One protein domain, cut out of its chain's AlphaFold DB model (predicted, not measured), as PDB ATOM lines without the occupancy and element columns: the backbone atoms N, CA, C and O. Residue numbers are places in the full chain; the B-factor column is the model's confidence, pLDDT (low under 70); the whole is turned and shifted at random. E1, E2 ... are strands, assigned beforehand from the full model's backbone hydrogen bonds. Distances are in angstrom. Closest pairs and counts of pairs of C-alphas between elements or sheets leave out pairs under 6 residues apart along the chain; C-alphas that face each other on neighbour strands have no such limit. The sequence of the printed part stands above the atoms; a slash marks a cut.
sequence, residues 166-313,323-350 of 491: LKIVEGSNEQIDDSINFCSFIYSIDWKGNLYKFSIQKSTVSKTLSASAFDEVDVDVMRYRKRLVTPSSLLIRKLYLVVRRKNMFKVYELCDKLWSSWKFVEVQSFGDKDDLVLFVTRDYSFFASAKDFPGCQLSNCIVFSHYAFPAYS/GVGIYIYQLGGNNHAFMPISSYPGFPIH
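This is residues 166 to 313 and 323 to 350 of the 491 residues of an uncharacterized protein of Spinacia oleracea (UniProt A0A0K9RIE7). With little regular structure, three small sheets follow one another along the longest axis: E1-E2-E3-E4 at one end, E5-E6-E7-E8 in the middle, the two partly face to face as a sandwich, and E10-E9-E11-E12 at the other end. The first two are antiparallel meanders, each strand beside the one before; the third is mixed. The printed part has 176 residues, 65 in twelve named strands: all strand, compact, radius of gyration 16.6 A, spans 48 by 39 by 28 A.

Find C-alpha 176 at (29.531, 17.250, 28.034); E1 runs 176 to 182, E2 185 to 190, E3 195 to 199, E4 205 to 209, E5 227 to 229, E6 240 to 244, E7 249 to 256, 22.4 A long, E8 262 to 267, E9 276 to 280, E10 285 to 289, E11 301 to 305, E12 326 to 330.

In hairpin E1 and E2, N 180 and O 187 are 2.8 A apart. The closest C-alphas of E1 and E5, Asp 178 and Arg 227, are 5.8 A apart.

C-alphas 313 and 323 lie 19.5 A apart across the cut. Residues 199 to 222 are among those under pLDDT 70.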
ATOM      1  N   LEU A 166      31.724  28.866  16.549       31.22
ATOM      2  CA  LEU A 166      31.850  27.429  16.772       31.22
ATOM      3  C   LEU A 166      30.444  26.857  16.952       31.22
ATOM      4  O   LEU A 166      29.807  27.024  17.990       31.22
ATOM      5  N   LYS A 167      29.951  26.206  15.897       28.98
ATOM      6  CA  LYS A 167      28.776  25.339  15.955       28.98
ATOM      7  C   LYS A 167      29.209  24.094  16.737       28.98
ATOM      8  O   LYS A 167      29.898  23.241  16.183       28.98
ATOM      9  N   ILE A 168      28.913  24.038  18.035       32.97
ATOM     10  CA  ILE A 168      29.063  22.789  18.790       32.97
ATOM     11  C   ILE A 168      28.078  21.804  18.166       32.97
ATOM     12  O   ILE A 168      26.916  22.139  17.939       32.97
ATOM     13  N   VAL A 169      28.598  20.639  17.798       28.98
ATOM     14  CA  VAL A 169      27.847  19.516  17.249       28.98
ATOM     15  C   VAL A 169      26.721  19.199  18.231       28.98
ATOM     16  O   VAL A 169      26.988  18.795  19.359       28.98
ATOM     17  N   GLU A 170      25.469  19.402  17.818       28.52
ATOM     18  CA  GLU A 170      24.305  18.756  18.432       28.52
ATOM     19  C   GLU A 170      24.427  17.252  18.148       28.52
ATOM     20  O   GLU A 170      23.806  16.701  17.243       28.52
ATOM     21  N   GLY A 171      25.346  16.603  18.861       28.09
ATOM     22  CA  GLY A 171      25.522  15.163  18.875       28.09
ATOM     23  C   GLY A 171      24.575  14.605  19.917       28.09
ATOM     24  O   GLY A 171      24.845  14.662  21.114       28.09
ATOM     25  N   SER A 172      23.432  14.107  19.464       32.47
ATOM     26  CA  SER A 172      22.513  13.313  20.270       32.47
ATOM     27  C   SER A 172      23.277  12.193  21.001       32.47
ATOM     28  O   SER A 172      23.804  11.306  20.335       32.47
ATOM     29  N   ASN A 173      23.297  12.237  22.343       37.44
ATOM     30  CA  ASN A 173      23.749  11.220  23.324       37.44
ATOM     31  C   ASN A 173      25.107  11.375  24.052       37.44
ATOM     32  O   ASN A 173      25.387  10.552  24.925       37.44
ATOM     33  N   GLU A 174      25.911  12.420  23.836       50.16
ATOM     34  CA  GLU A 174      27.161  12.623  24.605       50.16
ATOM     35  C   GLU A 174      27.082  13.880  25.486       50.16
ATOM     36  O   GLU A 174      27.360  14.996  25.054       50.16
ATOM     37  N   GLN A 175      26.656  13.712  26.743       69.19
ATOM     38  CA  GLN A 175      26.567  14.811  27.711       69.19
ATOM     39  C   GLN A 175      27.975  15.328  28.066       69.19
ATOM     40  O   GLN A 175      28.765  14.625  28.699       69.19
ATOM     41  N   ILE A 176      28.295  16.557  27.647       74.94
ATOM     42  CA  ILE A 176      29.531  17.250  28.034       74.94
ATOM     43  C   ILE A 176      29.404  17.721  29.485       74.94
ATOM     44  O   ILE A 176      28.474  18.444  29.844       74.94
ATOM     45  N   ASP A 177      30.376  17.340  30.303       77.06
ATOM     46  CA  ASP A 177      30.478  17.704  31.709       77.06
ATOM     47  C   ASP A 177      31.047  19.097  31.910       77.06
ATOM     48  O   ASP A 177      30.554  19.856  32.740       77.06
ATOM     49  N   ASP A 178      32.115  19.444  31.201       78.94
ATOM     50  CA  ASP A 178      32.776  20.731  31.388       78.94
ATOM     51  C   ASP A 178      33.530  21.158  30.136       78.94
ATOM     52  O   ASP A 178      33.838  20.341  29.263       78.94
ATOM     53  N   SER A 179      33.808  22.452  30.019       80.62
ATOM     54  CA  SER A 179      34.575  23.010  28.908       80.62
ATOM     55  C   SER A 179      35.360  24.243  29.330       80.62
ATOM     56  O   SER A 179      34.814  25.160  29.939       80.62
ATOM     57  N   ILE A 180      36.637  24.297  28.958       77.94
ATOM     58  CA  ILE A 180      37.545  25.382  29.326       77.94
ATOM     59  C   ILE A 180      38.422  25.808  28.151       77.94
ATOM     60  O   ILE A 180      38.850  24.991  27.338       77.94
ATOM     61  N   ASN A 181      38.714  27.105  28.060       77.12
ATOM     62  CA  ASN A 181      39.711  27.621  27.128       77.12
ATOM     63  C   ASN A 181      41.097  27.559  27.780       77.12
ATOM     64  O   ASN A 181      41.319  28.159  28.828       77.12
ATOM     65  N   PHE A 182      42.027  26.849  27.149       76.38
ATOM     66  CA  PHE A 182      43.393  26.676  27.617       76.38
ATOM     67  C   PHE A 182      44.369  26.702  26.432       76.38
ATOM     68  O   PHE A 182      44.216  25.970  25.454       76.38
ATOM     69  N   CYS A 183      45.396  27.552  26.503       75.50
ATOM     70  CA  CYS A 183      46.444  27.674  25.479       75.50
ATOM     71  C   CYS A 183      45.931  27.838  24.026       75.50
ATOM     72  O   CYS A 183      46.505  27.265  23.103       75.50
ATOM     73  N   SER A 184      44.884  28.644  23.796       76.44
ATOM     74  CA  SER A 184      44.238  28.856  22.476       76.44
ATOM     75  C   SER A 184      43.449  27.660  21.922       76.44
ATOM     76  O   SER A 184      43.076  27.645  20.744       76.44
ATOM     77  N   PHE A 185      43.166  26.671  22.766       77.19
ATOM     78  CA  PHE A 185      42.288  25.549  22.458       77.19
ATOM     79  C   PHE A 185      41.136  25.502  23.456       77.19
ATOM     80  O   PHE A 185      41.291  25.871  24.617       77.19
ATOM     81  N   ILE A 186      39.984  25.013  23.013       79.94
ATOM     82  CA  ILE A 186      38.901  24.639  23.919       79.94
ATOM     83  C   ILE A 186      39.087  23.166  24.248       79.94
ATOM     84  O   ILE A 186      39.221  22.344  23.341       79.94
ATOM     85  N   TYR A 187      39.120  22.852  25.534       80.62
ATOM     86  CA  TYR A 187      39.103  21.494  26.044       80.62
ATOM     87  C   TYR A 187      37.729  21.227  26.623       80.62
ATOM     88  O   TYR A 187      37.274  21.996  27.465       80.62
ATOM     89  N   SER A 188      37.088  20.152  26.191       82.19
ATOM     90  CA  SER A 188      35.815  19.694  26.740       82.19
ATOM     91  C   SER A 188      35.987  18.292  27.283       82.19
ATOM     92  O   SER A 188      36.769  17.519  26.737       82.19
ATOM     93  N   ILE A 189      35.273  17.960  28.348       79.88
ATOM     94  CA  ILE A 189      35.240  16.603  28.886       79.88
ATOM     95  C   ILE A 189      33.801  16.112  28.916       79.88
ATOM     96  O   ILE A 189      32.907  16.880  29.265       79.88
ATOM     97  N   ASP A 190      33.569  14.866  28.522       79.00
ATOM     98  CA  ASP A 190      32.251  14.243  28.662       79.00
ATOM     99  C   ASP A 190      32.079  13.543  30.015       79.00
ATOM    100  O   ASP A 190      33.022  13.375  30.794       79.00
ATOM    101  N   TRP A 191      30.852  13.103  30.279       77.44
ATOM    102  CA  TRP A 191      30.504  12.363  31.488       77.44
ATOM    103  C   TRP A 191      31.268  11.038  31.656       77.44
ATOM    104  O   TRP A 191      31.403  10.555  32.782       77.44
ATOM    105  N   LYS A 192      31.816  10.455  30.578       75.50
ATOM    106  CA  LYS A 192      32.678   9.256  30.624       75.50
ATOM    107  C   LYS A 192      34.133   9.605  30.948       75.50
ATOM    108  O   LYS A 192      34.893   8.746  31.384       75.50
ATOM    109  N   GLY A 193      34.512  10.871  30.802       76.00
ATOM    110  CA  GLY A 193      35.860  11.373  31.023       76.00
ATOM    111  C   GLY A 193      36.724  11.470  29.768       76.00
ATOM    112  O   GLY A 193      37.923  11.709  29.898       76.00
ATOM    113  N   ASN A 194      36.150  11.318  28.573       78.06
ATOM    114  CA  ASN A 194      36.886  11.530  27.330       78.06
ATOM    115  C   ASN A 194      37.167  13.019  27.143       78.06
ATOM    116  O   ASN A 194      36.290  13.858  27.360       78.06
ATOM    117  N   LEU A 195      38.386  13.343  26.711       79.06
ATOM    118  CA  LEU A 195      38.829  14.716  26.511       79.06
ATOM    119  C   LEU A 195      38.767  15.077  25.024       79.06
ATOM    120  O   LEU A 195      39.355  14.423  24.163       79.06
ATOM    121  N   TYR A 196      38.119  16.187  24.721       77.75
ATOM    122  CA  TYR A 196      37.995  16.731  23.377       77.75
ATOM    123  C   TYR A 196      38.793  18.024  23.295       77.75
ATOM    124  O   TYR A 196      38.684  18.874  24.176       77.75
ATOM    125  N   LYS A 197      39.598  18.184  22.239       79.06
ATOM    126  CA  LYS A 197      40.423  19.382  22.023       79.06
ATOM    127  C   LYS A 197      40.086  20.044  20.691       79.06
ATOM    128  O   LYS A 197      40.305  19.470  19.618       79.06
ATOM    129  N   PHE A 198      39.660  21.300  20.758       76.25
ATOM    130  CA  PHE A 198      39.238  22.100  19.612       76.25
ATOM    131  C   PHE A 198      40.176  23.286  19.394       76.25
ATOM    132  O   PHE A 198      40.446  24.053  20.319       76.25
ATOM    133  N   SER A 199      40.667  23.466  18.165       68.94
ATOM    134  CA  SER A 199      41.449  24.654  17.807       68.94
ATOM    135  C   SER A 199      40.529  25.837  17.530       68.94
ATOM    136  O   SER A 199      39.698  25.778  16.624       68.94
ATOM    137  N   ILE A 200      40.728  26.939  18.256       63.94
ATOM    138  CA  ILE A 200      39.963  28.177  18.049       63.94
ATOM    139  C   ILE A 200      40.294  28.807  16.686       63.94
ATOM    140  O   ILE A 200      39.426  29.381  16.037       63.94
ATOM    141  N   GLN A 201      41.546  28.684  16.234       61.72
ATOM    142  CA  GLN A 201      42.027  29.325  15.005       61.72
ATOM    143  C   GLN A 201      41.681  28.544  13.736       61.72
ATOM    144  O   GLN A 201      41.448  29.146  12.694       61.72
ATOM    145  N   LYS A 202      41.682  27.208  13.806       58.53
ATOM    146  CA  LYS A 202      41.560  26.350  12.618       58.53
ATOM    147  C   LYS A 202      40.151  25.802  12.393       58.53
ATOM    148  O   LYS A 202      39.985  25.020  11.464       58.53
ATOM    149  N   SER A 203      39.177  26.144  13.250       51.22
ATOM    150  CA  SER A 203      37.779  25.664  13.210       51.22
ATOM    151  C   SER A 203      37.632  24.160  12.920       51.22
ATOM    152  O   SER A 203      36.666  23.721  12.307       51.22
ATOM    153  N   THR A 204      38.606  23.363  13.355       51.66
ATOM    154  CA  THR A 204      38.699  21.923  13.109       51.66
ATOM    155  C   THR A 204      38.738  21.203  14.451       51.66
ATOM    156  O   THR A 204      39.458  21.608  15.372       51.66
ATOM    157  N   VAL A 205      37.935  20.143  14.579       51.94
ATOM    158  CA  VAL A 205      37.978  19.231  15.728       51.94
ATOM    159  C   VAL A 205      39.269  18.438  15.605       51.94
ATOM    160  O   VAL A 205      39.387  17.534  14.785       51.94
ATOM    161  N   SER A 206      40.284  18.846  16.358       48.72
ATOM    162  CA  SER A 206      41.645  18.370  16.118       48.72
ATOM    163  C   SER A 206      41.967  17.012  16.742       48.72
ATOM    164  O   SER A 206      43.058  16.528  16.473       48.72
ATOM    165  N   LYS A 207      41.072  16.409  17.545       53.66
ATOM    166  CA  LYS A 207      41.080  14.989  17.964       53.66
ATOM    167  C   LYS A 207      39.978  14.728  19.006       53.66
ATOM    168  O   LYS A 207      39.847  15.498  19.958       53.66
ATOM    169  N   THR A 208      39.274  13.604  18.871       51.62
ATOM    170  CA  THR A 208      38.610  12.910  19.987       51.62
ATOM    171  C   THR A 208      39.695  12.121  20.713       51.62
ATOM    172  O   THR A 208      40.193  11.132  20.177       51.62
ATOM    173  N   LEU A 209      40.166  12.601  21.864       54.66
ATOM    174  CA  LEU A 209      41.188  11.898  22.636       54.66
ATOM    175  C   LEU A 209      40.459  11.035  23.666       54.66
ATOM    176  O   LEU A 209      40.047  11.526  24.717       54.66
ATOM    177  N   SER A 210      40.303   9.742  23.367       50.56
ATOM    178  CA  SER A 210      39.953   8.757  24.394       50.56
ATOM    179  C   SER A 210      41.155   8.609  25.326       50.56
ATOM    180  O   SER A 210      42.026   7.761  25.150       50.56
ATOM    181  N   ALA A 211      41.277   9.542  26.262       50.19
ATOM    182  CA  ALA A 211      42.105   9.378  27.433       50.19
ATOM    183  C   ALA A 211      41.207   8.692  28.457       50.19
ATOM    184  O   ALA A 211      40.606   9.370  29.287       50.19
ATOM    185  N   SER A 212      41.060   7.366  28.385       52.56
ATOM    186  CA  SER A 212      40.490   6.619  29.505       52.56
ATOM    187  C   SER A 212      41.456   6.782  30.683       52.56
ATOM    188  O   SER A 212      42.369   5.988  30.888       52.56
ATOM    189  N   ALA A 213      41.311   7.874  31.437       50.03
ATOM    190  CA  ALA A 213      42.079   8.163  32.648       50.03
ATOM    191  C   ALA A 213      41.724   7.198  33.798       50.03
ATOM    192  O   ALA A 213      42.210   7.351  34.920       50.03
ATOM    193  N   PHE A 214      40.854   6.229  33.517       57.88
ATOM    194  CA  PHE A 214      40.232   5.313  34.450       57.88
ATOM    195  C   PHE A 214      40.294   3.909  33.854       57.88
ATOM    196  O   PHE A 214      39.978   3.730  32.678       57.88
ATOM    197  N   ASP A 215      40.652   2.928  34.675       52.84
ATOM    198  CA  ASP A 215      40.296   1.542  34.393       52.84
ATOM    199  C   ASP A 215      38.764   1.426  34.470       52.84
ATOM    200  O   ASP A 215      38.143   2.001  35.371       52.84
ATOM    201  N   GLU A 216      38.144   0.699  33.533       47.31
ATOM    202  CA  GLU A 216      36.683   0.555  33.335       47.31
ATOM    203  C   GLU A 216      35.879   0.094  34.573       47.31
ATOM    204  O   GLU A 216      34.652   0.031  34.531       47.31
ATOM    205  N   VAL A 217      36.536  -0.211  35.692       47.66
ATOM    206  CA  VAL A 217      35.952  -0.886  36.858       47.66
ATOM    207  C   VAL A 217      35.496   0.084  37.963       47.66
ATOM    208  O   VAL A 217      34.744  -0.308  38.855       47.66
ATOM    209  N   ASP A 218      35.884   1.364  37.930       56.41
ATOM    210  CA  ASP A 218      35.560   2.302  39.018       56.41
ATOM    211  C   ASP A 218      34.197   2.994  38.818       56.41
ATOM    212  O   ASP A 218      34.092   4.161  38.431       56.41
ATOM    213  N   VAL A 219      33.125   2.239  39.082       56.12
ATOM    214  CA  VAL A 219      31.715   2.654  38.931       56.12
ATOM    215  C   VAL A 219      31.406   3.975  39.654       56.12
ATOM    216  O   VAL A 219      30.532   4.721  39.215       56.12
ATOM    217  N   ASP A 220      32.128   4.311  40.726       58.09
ATOM    218  CA  ASP A 220      31.930   5.549  41.490       58.09
ATOM    219  C   ASP A 220      32.433   6.804  40.753       58.09
ATOM    220  O   ASP A 220      31.884   7.891  40.946       58.09
ATOM    221  N   VAL A 221      33.422   6.677  39.862       57.47
ATOM    222  CA  VAL A 221      33.936   7.786  39.030       57.47
ATOM    223  C   VAL A 221      32.933   8.201  37.946       57.47
ATOM    224  O   VAL A 221      32.897   9.360  37.516       57.47
ATOM    225  N   MET A 222      32.076   7.272  37.525       61.38
ATOM    226  CA  MET A 222      31.019   7.521  36.543       61.38
ATOM    227  C   MET A 222      29.752   8.116  37.162       61.38
ATOM    228  O   MET A 222      28.804   8.384  36.433       61.38
ATOM    229  N   ARG A 223      29.706   8.341  38.484       73.50
ATOM    230  CA  ARG A 223      28.504   8.858  39.160       73.50
ATOM    231  C   ARG A 223      28.405  10.367  39.176       73.50
ATOM    232  O   ARG A 223      27.287  10.870  39.190       73.50
ATOM    233  N   TYR A 224      29.532  11.074  39.188       81.50
ATOM    234  CA  TYR A 224      29.568  12.522  39.381       81.50
ATOM    235  C   TYR A 224      30.107  13.261  38.157       81.50
ATOM    236  O   TYR A 224      31.001  12.774  37.453       81.50
ATOM    237  N   ARG A 225      29.590  14.477  37.960       83.19
ATOM    238  CA  ARG A 225      30.111  15.455  37.001       83.19
ATOM    239  C   ARG A 225      31.592  15.716  37.249       83.19
ATOM    240  O   ARG A 225      31.987  15.930  38.392       83.19
ATOM    241  N   LYS A 226      32.396  15.748  36.197       85.81
ATOM    242  CA  LYS A 226      33.833  16.043  36.204       85.81
ATOM    243  C   LYS A 226      34.076  17.536  35.977       85.81
ATOM    244  O   LYS A 226      33.223  18.233  35.429       85.81
ATOM    245  N   ARG A 227      35.229  18.043  36.425       87.75
ATOM    246  CA  ARG A 227      35.592  19.466  36.286       87.75
ATOM    247  C   ARG A 227      36.948  19.649  35.636       87.75
ATOM    248  O   ARG A 227      37.922  19.036  36.074       87.75
ATOM    249  N   LEU A 228      37.011  20.536  34.649       87.19
ATOM    250  CA  LEU A 228      38.266  21.009  34.072       87.19
ATOM    251  C   LEU A 228      38.621  22.354  34.690       87.19
ATOM    252  O   LEU A 228      37.810  23.277  34.703       87.19
ATOM    253  N   VAL A 229      39.841  22.473  35.206       88.06
ATOM    254  CA  VAL A 229      40.291  23.685  35.895       88.06
ATOM    255  C   VAL A 229      41.705  24.046  35.467       88.06
ATOM    256  O   VAL A 229      42.572  23.189  35.323       88.06
ATOM    257  N   THR A 230      41.949  25.336  35.257       85.88
ATOM    258  CA  THR A 230      43.273  25.864  34.920       85.88
ATOM    259  C   THR A 230      43.565  27.077  35.802       85.88
ATOM    260  O   THR A 230      42.657  27.887  36.026       85.88
ATOM    261  N   PRO A 231      44.782  27.211  36.354       82.19
ATOM    262  CA  PRO A 231      45.173  28.418  37.066       82.19
ATOM    263  C   PRO A 231      45.084  29.636  36.146       82.19
ATOM    264  O   PRO A 231      45.489  29.588  34.990       82.19
ATOM    265  N   SER A 232      44.582  30.759  36.659       67.06
ATOM    266  CA  SER A 232      44.442  31.990  35.864       67.06
ATOM    267  C   SER A 232      45.781  32.661  35.527       67.06
ATOM    268  O   SER A 232      45.817  33.593  34.725       67.06
ATOM    269  N   SER A 233      46.886  32.210  36.129       66.31
ATOM    270  CA  SER A 233      48.223  32.737  35.860       66.31
ATOM    271  C   SER A 233      48.695  32.336  34.464       66.31
ATOM    272  O   SER A 233      48.883  31.157  34.179       66.31
ATOM    273  N   LEU A 234      48.981  33.326  33.611       55.34
ATOM    274  CA  LEU A 234      49.540  33.115  32.267       55.34
ATOM    275  C   LEU A 234      50.897  32.388  32.277       55.34
ATOM    276  O   LEU A 234      51.309  31.841  31.252       55.34
ATOM    277  N   LEU A 235      51.583  32.389  33.424       60.41
ATOM    278  CA  LEU A 235      52.857  31.706  33.635       60.41
ATOM    279  C   LEU A 235      52.667  30.209  33.929       60.41
ATOM    280  O   LEU A 235      53.534  29.406  33.591       60.41
ATOM    281  N   ILE A 236      51.526  29.819  34.511       65.38
ATOM    282  CA  ILE A 236      51.236  28.436  34.901       65.38
ATOM    283  C   ILE A 236      50.382  27.790  33.812       65.38
ATOM    284  O   ILE A 236      49.155  27.859  33.807       65.38
ATOM    285  N   ARG A 237      51.039  27.122  32.863       76.81
ATOM    286  CA  ARG A 237      50.361  26.396  31.780       76.81
ATOM    287  C   ARG A 237      49.985  24.982  32.200       76.81
ATOM    288  O   ARG A 237      50.485  24.014  31.634       76.81
ATOM    289  N   LYS A 238      49.092  24.869  33.179       86.00
ATOM    290  CA  LYS A 238      48.596  23.576  33.661       86.00
ATOM    291  C   LYS A 238      47.090  23.457  33.494       86.00
ATOM    292  O   LYS A 238      46.345  24.397  33.773       86.00
ATOM    293  N   LEU A 239      46.650  22.289  33.043       87.62
ATOM    294  CA  LEU A 239      45.244  21.920  32.961       87.62
ATOM    295  C   LEU A 239      45.023  20.712  33.862       87.62
ATOM    296  O   LEU A 239      45.689  19.691  33.706       87.62
ATOM    297  N   TYR A 240      44.089  20.850  34.791       89.50
ATOM    298  CA  TYR A 240      43.737  19.810  35.736       89.50
ATOM    299  C   TYR A 240      42.332  19.286  35.467       89.50
ATOM    300  O   TYR A 240      41.415  20.043  35.140       89.50
ATOM    301  N   LEU A 241      42.171  17.986  35.661       90.31
ATOM    302  CA  LEU A 241      40.897  17.296  35.726       90.31
ATOM    303  C   LEU A 241      40.636  16.907  37.181       90.31
ATOM    304  O   LEU A 241      41.417  16.165  37.774       90.31
ATOM    305  N   VAL A 242      39.535  17.392  37.746       91.19
ATOM    306  CA  VAL A 242      39.103  17.067  39.109       91.19
ATOM    307  C   VAL A 242      37.913  16.123  39.048       91.19
ATOM    308  O   VAL A 242      36.887  16.416  38.426       91.19
ATOM    309  N   VAL A 243      38.061  14.989  39.722       88.81
ATOM    310  CA  VAL A 243      37.098  13.892  39.734       88.81
ATOM    311  C   VAL A 243      36.679  13.623  41.169       88.81
ATOM    312  O   VAL A 243      37.513  13.336  42.031       88.81
ATOM    313  N   ARG A 244      35.374  13.698  41.429       86.12
ATOM    314  CA  ARG A 244      34.800  13.329  42.723       86.12
ATOM    315  C   ARG A 244      34.592  11.822  42.804       86.12
ATOM    316  O   ARG A 244      34.044  11.220  41.888       86.12
ATOM    317  N   ARG A 245      34.958  11.250  43.947       82.94
ATOM    318  CA  ARG A 245      34.497   9.941  44.424       82.94
ATOM    319  C   ARG A 245      33.631  10.141  45.663       82.94
ATOM    320  O   ARG A 245      33.500  11.263  46.152       82.94
ATOM    321  N   LYS A 246      33.071   9.054  46.200       76.94
ATOM    322  CA  LYS A 246      32.169   9.094  47.361       76.94
ATOM    323  C   LYS A 246      32.682  10.000  48.490       76.94
ATOM    324  O   LYS A 246      31.974  10.909  48.899       76.94
ATOM    325  N   ASN A 247      33.924   9.813  48.936       79.69
ATOM    326  CA  ASN A 247      34.472  10.578  50.062       79.69
ATOM    327  C   ASN A 247      35.769  11.332  49.758       79.69
ATOM    328  O   ASN A 247      36.258  12.000  50.650       79.69
ATOM    329  N   MET A 248      36.315  11.258  48.542       87.50
ATOM    330  CA  MET A 248      37.617  11.846  48.197       87.50
ATOM    331  C   MET A 248      37.610  12.466  46.797       87.50
ATOM    332  O   MET A 248      36.716  12.182  45.994       87.50
ATOM    333  N   PHE A 249      38.634  13.257  46.484       90.00
ATOM    334  CA  PHE A 249      38.898  13.721  45.125       90.00
ATOM    335  C   PHE A 249      40.135  13.054  44.545       90.00
ATOM    336  O   PHE A 249      41.114  12.821  45.248       90.00
ATOM    337  N   LYS A 250      40.091  12.813  43.236       89.25
ATOM    338  CA  LYS A 250      41.279  12.565  42.427       89.25
ATOM    339  C   LYS A 250      41.499  13.737  41.491       89.25
ATOM    340  O   LYS A 250      40.554  14.220  40.864       89.25
ATOM    341  N   VAL A 251      42.742  14.187  41.410       91.25
ATOM    342  CA  VAL A 251      43.147  15.291  40.545       91.25
ATOM    343  C   VAL A 251      44.184  14.770  39.574       91.25
ATOM    344  O   VAL A 251      45.138  14.113  39.977       91.25
ATOM    345  N   TYR A 252      43.996  15.071  38.298       89.06
ATOM    346  CA  TYR A 252      44.916  14.677  37.248       89.06
ATOM    347  C   TYR A 252      45.441  15.907  36.523       89.06
ATOM    348  O   TYR A 252      44.656  16.746  36.089       89.06
ATOM    349  N   GLU A 253      46.752  16.005  36.351       88.88
ATOM    350  CA  GLU A 253      47.397  17.034  35.538       88.88
ATOM    351  C   GLU A 253      47.580  16.524  34.106       88.88
ATOM    352  O   GLU A 253      48.048  15.403  33.878       88.88
ATOM    353  N   LEU A 254      47.200  17.343  33.127       85.44
ATOM    354  CA  LEU A 254      47.400  17.040  31.718       85.44
ATOM    355  C   LEU A 254      48.869  17.256  31.342       85.44
ATOM    356  O   LEU A 254      49.326  18.390  31.210       85.44
ATOM    357  N   CYS A 255      49.593  16.164  31.120       79.25
ATOM    358  CA  CYS A 255      50.944  16.203  30.580       79.25
ATOM    359  C   CYS A 255      50.895  16.208  29.045       79.25
ATOM    360  O   CYS A 255      50.490  15.219  28.431       79.25
ATOM    361  N   ASP A 256      51.347  17.308  28.438       69.81
ATOM    362  CA  ASP A 256      51.612  17.410  26.998       69.81
ATOM    363  C   ASP A 256      53.104  17.131  26.763       69.81
ATOM    364  O   ASP A 256      53.950  18.021  26.872       69.81
ATOM    365  N   LYS A 257      53.458  15.861  26.539       55.81
ATOM    366  CA  LYS A 257      54.822  15.515  26.113       55.81
ATOM    367  C   LYS A 257      54.940  15.771  24.616       55.81
ATOM    368  O   LYS A 257      54.014  15.442  23.877       55.81
ATOM    369  N   LEU A 258      56.085  16.315  24.184       45.16
ATOM    370  CA  LEU A 258      56.394  16.631  22.785       45.16
ATOM    371  C   LEU A 258      55.869  15.545  21.821       45.16
ATOM    372  O   LEU A 258      56.475  14.497  21.629       45.16
ATOM    373  N   TRP A 259      54.729  15.856  21.200       44.09
ATOM    374  CA  TRP A 259      54.296  15.384  19.885       44.09
ATOM    375  C   TRP A 259      53.780  13.942  19.746       44.09
ATOM    376  O   TRP A 259      53.988  13.347  18.694       44.09
ATOM    377  N   SER A 260      53.026  13.379  20.704       52.62
ATOM    378  CA  SER A 260      52.076  12.289  20.340       52.62
ATOM    379  C   SER A 260      51.127  11.785  21.426       52.62
ATOM    380  O   SER A 260      50.063  11.286  21.061       52.62
ATOM    381  N   SER A 261      51.435  11.915  22.720       59.97
ATOM    382  CA  SER A 261      50.582  11.357  23.783       59.97
ATOM    383  C   SER A 261      50.218  12.396  24.842       59.97
ATOM    384  O   SER A 261      51.073  12.980  25.503       59.97
ATOM    385  N   TRP A 262      48.911  12.616  24.979       68.69
ATOM    386  CA  TRP A 262      48.310  13.403  26.048       68.69
ATOM    387  C   TRP A 262      47.963  12.421  27.154       68.69
ATOM    388  O   TRP A 262      47.191  11.491  26.916       68.69
ATOM    389  N   LYS A 263      48.544  12.592  28.340       76.12
ATOM    390  CA  LYS A 263      48.248  11.717  29.474       76.12
ATOM    391  C   LYS A 263      47.865  12.548  30.682       76.12
ATOM    392  O   LYS A 263      48.600  13.444  31.085       76.12
ATOM    393  N   PHE A 264      46.724  12.206  31.265       81.88
ATOM    394  CA  PHE A 264      46.378  12.634  32.608       81.88
ATOM    395  C   PHE A 264      47.201  11.828  33.609       81.88
ATOM    396  O   PHE A 264      47.172  10.596  33.608       81.88
ATOM    397  N   VAL A 265      47.974  12.529  34.430       85.88
ATOM    398  CA  VAL A 265      48.780  11.939  35.500       85.88
ATOM    399  C   VAL A 265      48.160  12.361  36.821       85.88
ATOM    400  O   VAL A 265      47.951  13.552  37.033       85.88
ATOM    401  N   GLU A 266      47.824  11.399  37.682       88.75
ATOM    402  CA  GLU A 266      47.290  11.699  39.015       88.75
ATOM    403  C   GLU A 266      48.336  12.494  39.810       88.75
ATOM    404  O   GLU A 266      49.504  12.107  39.871       88.75
ATOM    405  N   VAL A 267      47.920  13.616  40.394       89.44
ATOM    406  CA  VAL A 267      48.771  14.501  41.192       89.44
ATOM    407  C   VAL A 267      48.231  14.609  42.609       89.44
ATOM    408  O   VAL A 267      47.023  14.637  42.834       89.44
ATOM    409  N   GLN A 268      49.148  14.703  43.570       90.38
ATOM    410  CA  GLN A 268      48.830  14.907  44.987       90.38
ATOM    411  C   GLN A 268      49.019  16.367  45.423       90.38
ATOM    412  O   GLN A 268      48.731  16.719  46.566       90.38
ATOM    413  N   SER A 269      49.472  17.237  44.516       89.69
ATOM    414  CA  SER A 269      49.524  18.674  44.753       89.69
ATOM    415  C   SER A 269      49.236  19.498  43.498       89.69
ATOM    416  O   SER A 269      49.484  19.055  42.375       89.69
ATOM    417  N   PHE A 270      48.748  20.728  43.677       86.62
ATOM    418  CA  PHE A 270      48.624  21.723  42.600       86.62
ATOM    419  C   PHE A 270      49.969  22.390  42.221       86.62
ATOM    420  O   PHE A 270      49.982  23.442  41.586       86.62
ATOM    421  N   GLY A 271      51.103  21.759  42.553       72.19
ATOM    422  CA  GLY A 271      52.461  22.260  42.322       72.19
ATOM    423  C   GLY A 271      53.071  22.948  43.548       72.19
ATOM    424  O   GLY A 271      52.409  23.709  44.246       72.19
ATOM    425  N   ASP A 272      54.361  22.700  43.790       60.31
ATOM    426  CA  ASP A 272      55.025  23.020  45.068       60.31
ATOM    427  C   ASP A 272      55.366  24.507  45.272       60.31
ATOM    428  O   ASP A 272      55.708  24.917  46.378       60.31
ATOM    429  N   LYS A 273      55.311  25.334  44.219       63.41
ATOM    430  CA  LYS A 273      55.774  26.736  44.273       63.41
ATOM    431  C   LYS A 273      54.661  27.770  44.425       63.41
ATOM    432  O   LYS A 273      54.926  28.867  44.914       63.41
ATOM    433  N   ASP A 274      53.444  27.439  44.006       65.81
ATOM    434  CA  ASP A 274      52.421  28.453  43.725       65.81
ATOM    435  C   ASP A 274      51.388  28.626  44.844       65.81
ATOM    436  O   ASP A 274      50.552  29.525  44.755       65.81
ATOM    437  N   ASP A 275      51.482  27.822  45.912       84.12
ATOM    438  CA  ASP A 275      50.651  27.913  47.119       84.12
ATOM    439  C   ASP A 275      49.171  28.153  46.767       84.12
ATOM    440  O   ASP A 275      48.592  29.199  47.061       84.12
ATOM    441  N   LEU A 276      48.602  27.227  45.990       88.81
ATOM    442  CA  LEU A 276      47.297  27.388  45.352       88.81
ATOM    443  C   LEU A 276      46.182  26.730  46.161       88.81
ATOM    444  O   LEU A 276      46.351  25.649  46.721       88.81
ATOM    445  N   VAL A 277      45.008  27.351  46.113       91.06
ATOM    446  CA  VAL A 277      43.738  26.788  46.579       91.06
ATOM    447  C   VAL A 277      42.740  26.764  45.423       91.06
ATOM    448  O   VAL A 277      42.619  27.736  44.670       91.06
ATOM    449  N   LEU A 278      42.021  25.652  45.268       93.12
ATOM    450  CA  LEU A 278      40.984  25.491  44.253       93.12
ATOM    451  C   LEU A 278      39.597  25.690  44.871       93.12
ATOM    452  O   LEU A 278      39.200  24.954  45.770       93.12
ATOM    453  N   PHE A 279      38.823  26.628  44.334       91.56
ATOM    454  CA  PHE A 279      37.416  26.819  44.676       91.56
ATOM    455  C   PHE A 279      36.533  26.167  43.610       91.56
ATOM    456  O   PHE A 279      36.668  26.475  42.425       91.56
ATOM    457  N   VAL A 280      35.617  25.283  44.018       89.25
ATOM    458  CA  VAL A 280      34.704  24.565  43.112       89.25
ATOM    459  C   VAL A 280      33.252  24.771  43.532       89.25
ATOM    460  O   VAL A 280      32.816  24.408  44.627       89.25
ATOM    461  N   THR A 281      32.460  25.330  42.630       84.50
ATOM    462  CA  THR A 281      31.022  25.543  42.822       84.50
ATOM    463  C   THR A 281      30.230  24.675  41.850       84.50
ATOM    464  O   THR A 281      30.795  23.917  41.060       84.50
ATOM    465  N   ARG A 282      28.898  24.757  41.906       76.94
ATOM    466  CA  ARG A 282      28.045  24.084  40.923       76.94
ATOM    467  C   ARG A 282      28.280  24.598  39.498       76.94
ATOM    468  O   ARG A 282      28.113  23.835  38.547       76.94
ATOM    469  N   ASP A 283      28.676  25.852  39.338       69.38
ATOM    470  CA  ASP A 283      28.595  26.524  38.038       69.38
ATOM    471  C   ASP A 283      29.963  26.917  37.489       69.38
ATOM    472  O   ASP A 283      30.158  26.949  36.279       69.38
ATOM    473  N   TYR A 284      30.932  27.150  38.369       76.94
ATOM    474  CA  TYR A 284      32.289  27.527  37.997       76.94
ATOM    475  C   TYR A 284      33.317  27.038  39.013       76.94
ATOM    476  O   TYR A 284      33.005  26.753  40.173       76.94
ATOM    477  N   SER A 285      34.567  27.029  38.568       85.00
ATOM    478  CA  SER A 285      35.728  26.676  39.373       85.00
ATOM    479  C   SER A 285      36.854  27.662  39.088       85.00
ATOM    480  O   SER A 285      36.983  28.134  37.958       85.00
ATOM    481  N   PHE A 286      37.664  27.989  40.088       86.75
ATOM    482  CA  PHE A 286      38.800  28.893  39.913       86.75
ATOM    483  C   PHE A 286      39.875  28.651  40.968       86.75
ATOM    484  O   PHE A 286      39.588  28.201  42.077       86.75
ATOM    485  N   PHE A 287      41.113  28.985  40.619       88.19
ATOM    486  CA  PHE A 287      42.225  28.998  41.561       88.19
ATOM    487  C   PHE A 287      42.388  30.379  42.191       88.19
ATOM    488  O   PHE A 287      42.155  31.398  41.541       88.19
ATOM    489  N   ALA A 288      42.847  30.403  43.435       88.06
ATOM    490  CA  ALA A 288      43.345  31.596  44.107       88.06
ATOM    491  C   ALA A 288      44.667  31.273  44.816       88.06
ATOM    492  O   ALA A 288      44.992  30.099  45.019       88.06
ATOM    493  N   SER A 289      45.432  32.300  45.191       86.81
ATOM    494  CA  SER A 289      46.609  32.086  46.033       86.81
ATOM    495  C   SER A 289      46.156  31.861  47.472       86.81
ATOM    496  O   SER A 289      45.362  32.636  47.999       86.81
ATOM    497  N   ALA A 290      46.663  30.832  48.143       86.62
ATOM    498  CA  ALA A 290      46.393  30.599  49.559       86.62
ATOM    499  C   ALA A 290      46.900  31.765  50.428       86.62
ATOM    500  O   ALA A 290      46.277  32.095  51.435       86.62
ATOM    501  N   LYS A 291      47.940  32.479  49.976       84.94
ATOM    502  CA  LYS A 291      48.446  33.720  50.595       84.94
ATOM    503  C   LYS A 291      47.405  34.837  50.662       84.94
ATOM    504  O   LYS A 291      47.516  35.722  51.506       84.94
ATOM    505  N   ASP A 292      46.386  34.793  49.804       83.00
ATOM    506  CA  ASP A 292      45.281  35.751  49.828       83.00
ATOM    507  C   ASP A 292      44.354  35.562  51.040       83.00
ATOM    508  O   ASP A 292      43.543  36.448  51.329       83.00
ATOM    509  N   PHE A 293      44.499  34.443  51.756       82.75
ATOM    510  CA  PHE A 293      43.711  34.037  52.916       82.75
ATOM    511  C   PHE A 293      44.640  33.805  54.127       82.75
ATOM    512  O   PHE A 293      44.865  32.663  54.536       82.75
ATOM    513  N   PRO A 294      45.219  34.875  54.704       75.44
ATOM    514  CA  PRO A 294      46.169  34.748  55.805       75.44
ATOM    515  C   PRO A 294      45.532  34.063  57.022       75.44
ATOM    516  O   PRO A 294      44.347  34.235  57.303       75.44
ATOM    517  N   GLY A 295      46.326  33.266  57.742       76.56
ATOM    518  CA  GLY A 295      45.867  32.492  58.905       76.56
ATOM    519  C   GLY A 295      45.126  31.194  58.562       76.56
ATOM    520  O   GLY A 295      44.833  30.410  59.462       76.56
ATOM    521  N   CYS A 296      44.880  30.932  57.277       76.00
ATOM    522  CA  CYS A 296      44.186  29.743  56.801       76.00
ATOM    523  C   CYS A 296      45.187  28.824  56.091       76.00
ATOM    524  O   CYS A 296      45.865  29.253  55.160       76.00
ATOM    525  N   GLN A 297      45.268  27.549  56.472       84.56
ATOM    526  CA  GLN A 297      46.180  26.580  55.837       84.56
ATOM    527  C   GLN A 297      45.615  26.028  54.515       84.56
ATOM    528  O   GLN A 297      45.628  24.831  54.264       84.56
ATOM    529  N   LEU A 298      45.107  26.904  53.641       88.31
ATOM    530  CA  LEU A 298      44.398  26.513  52.414       88.31
ATOM    531  C   LEU A 298      45.309  26.044  51.272       88.31
ATOM    532  O   LEU A 298      44.818  25.724  50.188       88.31
ATOM    533  N   SER A 299      46.619  25.991  51.498       89.31
ATOM    534  CA  SER A 299      47.563  25.475  50.515       89.31
ATOM    535  C   SER A 299      47.176  24.067  50.084       89.31
ATOM    536  O   SER A 299      46.933  23.187  50.913       89.31
ATOM    537  N   ASN A 300      47.116  23.845  48.776       91.19
ATOM    538  CA  ASN A 300      46.794  22.552  48.193       91.19
ATOM    539  C   ASN A 300      45.409  21.998  48.612       91.19
ATOM    540  O   ASN A 300      45.168  20.788  48.605       91.19
ATOM    541  N   CYS A 301      44.483  22.887  48.986       92.19
ATOM    542  CA  CYS A 301      43.107  22.538  49.324       92.19
ATOM    543  C   CYS A 301      42.152  22.697  48.135       92.19
ATOM    544  O   CYS A 301      42.314  23.563  47.273       92.19
ATOM    545  N   ILE A 302      41.083  21.904  48.160       93.56
ATOM    546  CA  ILE A 302      39.884  22.069  47.343       93.56
ATOM    547  C   ILE A 302      38.751  22.510  48.271       93.56
ATOM    548  O   ILE A 302      38.316  21.743  49.129       93.56
ATOM    549  N   VAL A 303      38.263  23.736  48.096       92.69
ATOM    550  CA  VAL A 303      37.093  24.275  48.796       92.69
ATOM    551  C   VAL A 303      35.886  24.138  47.877       92.69
ATOM    552  O   VAL A 303      35.867  24.700  46.783       92.69
ATOM    553  N   PHE A 304      34.865  23.393  48.291       91.44
ATOM    554  CA  PHE A 304      33.749  23.050  47.414       91.44
ATOM    555  C   PHE A 304      32.392  23.099  48.115       91.44
ATOM    556  O   PHE A 304      32.264  22.811  49.303       91.44
ATOM    557  N   SER A 305      31.349  23.461  47.367       86.88
ATOM    558  CA  SER A 305      29.965  23.331  47.853       86.88
ATOM    559  C   SER A 305      29.454  21.901  47.698       86.88
ATOM    560  O   SER A 305      29.877  21.181  46.793       86.88
ATOM    561  N   HIS A 306      28.456  21.525  48.499       79.69
ATOM    562  CA  HIS A 306      27.738  20.250  48.363       79.69
ATOM    563  C   HIS A 306      27.360  19.896  46.904       79.69
ATOM    564  O   HIS A 306      27.490  18.745  46.482       79.69
ATOM    565  N   TYR A 307      26.949  20.893  46.109       76.25
ATOM    566  CA  TYR A 307      26.497  20.734  44.719       76.25
ATOM    567  C   TYR A 307      27.587  20.955  43.658       76.25
ATOM    568  O   TYR A 307      27.270  21.058  42.475       76.25
ATOM    569  N   ALA A 308      28.862  21.038  44.046       83.38
ATOM    570  CA  ALA A 308      29.961  21.296  43.113       83.38
ATOM    571  C   ALA A 308      30.126  20.197  42.044       83.38
ATOM    572  O   ALA A 308      30.482  20.475  40.895       83.38
ATOM    573  N   PHE A 309      29.792  18.960  42.410       84.62
ATOM    574  CA  PHE A 309      29.899  17.766  41.573       84.62
ATOM    575  C   PHE A 309      28.567  17.001  41.648       84.62
ATOM    576  O   PHE A 309      28.445  16.083  42.463       84.62
ATOM    577  N   PRO A 310      27.524  17.431  40.912       77.44
ATOM    578  CA  PRO A 310      26.230  16.753  40.924       77.44
ATOM    579  C   PRO A 310      26.357  15.318  40.397       77.44
ATOM    580  O   PRO A 310      27.158  15.057  39.498       77.44
ATOM    581  N   ALA A 311      25.567  14.403  40.962       76.25
ATOM    582  CA  ALA A 311      25.455  13.045  40.447       76.25
ATOM    583  C   ALA A 311      24.585  13.012  39.177       76.25
ATOM    584  O   ALA A 311      23.620  13.774  39.089       76.25
ATOM    585  N   TYR A 312      24.889  12.138  38.214       73.06
ATOM    586  CA  TYR A 312      24.064  11.983  37.002       73.06
ATOM    587  C   TYR A 312      22.732  11.295  37.286       73.06
ATOM    588  O   TYR A 312      21.728  11.592  36.640       73.06
ATOM    589  N   SER A 313      22.711  10.377  38.255       65.88
ATOM    590  CA  SER A 313      21.498   9.701  38.699       65.88
ATOM    591  C   SER A 313      21.003  10.291  40.019       65.88
ATOM    592  O   SER A 313      21.760  10.504  40.964       65.88
ATOM    593  N   GLY A 323      22.955  19.195  55.409       47.44
ATOM    594  CA  GLY A 323      24.148  19.981  55.073       47.44
ATOM    595  C   GLY A 323      24.105  20.710  53.736       47.44
ATOM    596  O   GLY A 323      24.752  20.288  52.780       47.44
ATOM    597  N   VAL A 324      23.455  21.877  53.664       60.44
ATOM    598  CA  VAL A 324      23.828  22.909  52.672       60.44
ATOM    599  C   VAL A 324      25.180  23.488  53.105       60.44
ATOM    600  O   VAL A 324      25.259  24.561  53.688       60.44
ATOM    601  N   GLY A 325      26.245  22.712  52.907       75.50
ATOM    602  CA  GLY A 325      27.571  22.988  53.455       75.50
ATOM    603  C   GLY A 325      28.607  23.362  52.400       75.50
ATOM    604  O   GLY A 325      28.515  22.972  51.228       75.50
ATOM    605  N   ILE A 326      29.617  24.107  52.848       86.12
ATOM    606  CA  ILE A 326      30.908  24.237  52.172       86.12
ATOM    607  C   ILE A 326      31.869  23.285  52.882       86.12
ATOM    608  O   ILE A 326      31.867  23.185  54.113       86.12
ATOM    609  N   TYR A 327      32.674  22.587  52.098       89.44
ATOM    610  CA  TYR A 327      33.610  21.582  52.563       89.44
ATOM    611  C   TYR A 327      35.004  21.881  52.030       89.44
ATOM    612  O   TYR A 327      35.169  22.545  51.004       89.44
ATOM    613  N   ILE A 328      36.002  21.367  52.733       91.62
ATOM    614  CA  ILE A 328      37.410  21.479  52.391       91.62
ATOM    615  C   ILE A 328      37.984  20.071  52.301       91.62
ATOM    616  O   ILE A 328      37.705  19.208  53.137       91.62
ATOM    617  N   TYR A 329      38.782  19.849  51.267       92.12
ATOM    618  CA  TYR A 329      39.543  18.628  51.063       92.12
ATOM    619  C   TYR A 329      41.011  18.975  50.829       92.12
ATOM    620  O   TYR A 329      41.321  19.752  49.927       92.12
ATOM    621  N   GLN A 330      41.905  18.399  51.630       91.31
ATOM    622  CA  GLN A 330      43.348  18.545  51.458       91.31
ATOM    623  C   GLN A 330      43.835  17.526  50.425       91.31
ATOM    624  O   GLN A 330      43.810  16.322  50.686       91.31
ATOM    625  N   LEU A 331      44.297  17.992  49.265       90.38
ATOM    626  CA  LEU A 331      44.873  17.102  48.260       90.38
ATOM    627  C   LEU A 331      46.206  16.536  48.777       90.38
ATOM    628  O   LEU A 331      46.983  17.260  49.403       90.38
ATOM    629  N   GLY A 332      46.441  15.237  48.581       85.88
ATOM    630  CA  GLY A 332      47.641  14.555  49.079       85.88
ATOM    631  C   GLY A 332      47.741  14.411  50.602       85.88
ATOM    632  O   GLY A 332      48.759  13.932  51.093       85.88
ATOM    633  N   GLY A 333      46.720  14.824  51.361       82.25
ATOM    634  CA  GLY A 333      46.713  14.718  52.819       82.25
ATOM    635  C   GLY A 333      46.422  13.302  53.328       82.25
ATOM    636  O   GLY A 333      45.781  12.497  52.656       82.25
ATOM    637  N   ASN A 334      46.825  13.033  54.576       73.50
ATOM    638  CA  ASN A 334      46.594  11.748  55.256       73.50
ATOM    639  C   ASN A 334      45.107  11.472  55.540       73.50
ATOM    640  O   ASN A 334      44.718  10.329  55.772       73.50
ATOM    641  N   ASN A 335      44.275  12.517  55.565       72.50
ATOM    642  CA  ASN A 335      42.839  12.397  55.763       72.50
ATOM    643  C   ASN A 335      42.123  12.525  54.419       72.50
ATOM    644  O   ASN A 335      42.139  13.582  53.789       72.50
ATOM    645  N   HIS A 336      41.459  11.452  54.004       70.62
ATOM    646  CA  HIS A 336      40.699  11.425  52.764       70.62
ATOM    647  C   HIS A 336      39.244  11.865  52.930       70.62
ATOM    648  O   HIS A 336      38.488  11.667  51.994       70.62
ATOM    649  N   ALA A 337      38.825  12.411  54.075       81.44
ATOM    650  CA  ALA A 337      37.447  12.837  54.304       81.44
ATOM    651  C   ALA A 337      37.191  14.302  53.909       81.44
ATOM    652  O   ALA A 337      38.058  15.170  54.014       81.44
ATOM    653  N   PHE A 338      35.952  14.592  53.508       89.19
ATOM    654  CA  PHE A 338      35.467  15.953  53.297       89.19
ATOM    655  C   PHE A 338      35.184  16.637  54.638       89.19
ATOM    656  O   PHE A 338      34.266  16.242  55.359       89.19
ATOM    657  N   MET A 339      35.945  17.680  54.965       88.56
ATOM    658  CA  MET A 339      35.808  18.402  56.230       88.56
ATOM    659  C   MET A 339      34.865  19.601  56.069       88.56
ATOM    660  O   MET A 339      35.098  20.424  55.183       88.56
ATOM    661  N   PRO A 340      33.812  19.754  56.890       87.75
ATOM    662  CA  PRO A 340      33.004  20.973  56.894       87.75
ATOM    663  C   PRO A 340      33.855  22.203  57.230       87.75
ATOM    664  O   PRO A 340      34.730  22.123  58.094       87.75
ATOM    665  N   ILE A 341      33.568  23.358  56.616       84.88
ATOM    666  CA  ILE A 341      34.303  24.610  56.902       84.88
ATOM    667  C   ILE A 341      34.292  24.991  58.391       84.88
ATOM    668  O   ILE A 341      35.267  25.550  58.878       84.88
ATOM    669  N   SER A 342      33.225  24.656  59.124       80.94
ATOM    670  CA  SER A 342      33.083  24.918  60.561       80.94
ATOM    671  C   SER A 342      34.070  24.130  61.418       80.94
ATOM    672  O   SER A 342      34.333  24.505  62.553       80.94
ATOM    673  N   SER A 343      34.589  23.024  60.888       84.75
ATOM    674  CA  SER A 343      35.550  22.150  61.559       84.75
ATOM    675  C   SER A 343      36.985  22.397  61.089       84.75
ATOM    676  O   SER A 343      37.902  21.776  61.619       84.75
ATOM    677  N   TYR A 344      37.198  23.277  60.102       84.31
ATOM    678  CA  TYR A 344      38.523  23.547  59.553       84.31
ATOM    679  C   TYR A 344      39.253  24.628  60.372       84.31
ATOM    680  O   TYR A 344      38.752  25.754  60.470       84.31
ATOM    681  N   PRO A 345      40.440  24.339  60.938       78.88
ATOM    682  CA  PRO A 345      41.167  25.289  61.774       78.88
ATOM    683  C   PRO A 345      41.532  26.574  61.027       78.88
ATOM    684  O   PRO A 345      42.117  26.538  59.945       78.88
ATOM    685  N   GLY A 346      41.205  27.722  61.622       73.56
ATOM    686  CA  GLY A 346      41.590  29.031  61.092       73.56
ATOM    687  C   GLY A 346      40.852  29.461  59.823       73.56
ATOM    688  O   GLY A 346      41.200  30.496  59.269       73.56
ATOM    689  N   PHE A 347      39.838  28.720  59.356       78.69
ATOM    690  CA  PHE A 347      39.071  29.133  58.179       78.69
ATOM    691  C   PHE A 347      38.338  30.465  58.438       78.69
ATOM    692  O   PHE A 347      37.736  30.626  59.505       78.69
ATOM    693  N   PRO A 348      38.309  31.421  57.489       70.44
ATOM    694  CA  PRO A 348      37.678  32.706  57.723       70.44
ATOM    695  C   PRO A 348      36.158  32.548  57.611       70.44
ATOM    696  O   PRO A 348      35.582  32.625  56.527       70.44
ATOM    697  N   ILE A 349      35.486  32.338  58.748       67.75
ATOM    698  CA  ILE A 349      34.029  32.103  58.832       67.75
ATOM    699  C   ILE A 349      33.228  33.238  58.161       67.75
ATOM    700  O   ILE A 349      32.153  33.007  57.608       67.75
ATOM    701  N   HIS A 350      33.782  34.454  58.141       72.25
ATOM    702  CA  HIS A 350      33.169  35.647  57.549       72.25
ATOM    703  C   HIS A 350      33.615  35.947  56.111       72.25
ATOM    704  O   HIS A 350      33.288  37.014  55.600       72.25
TER     705      HIS A 350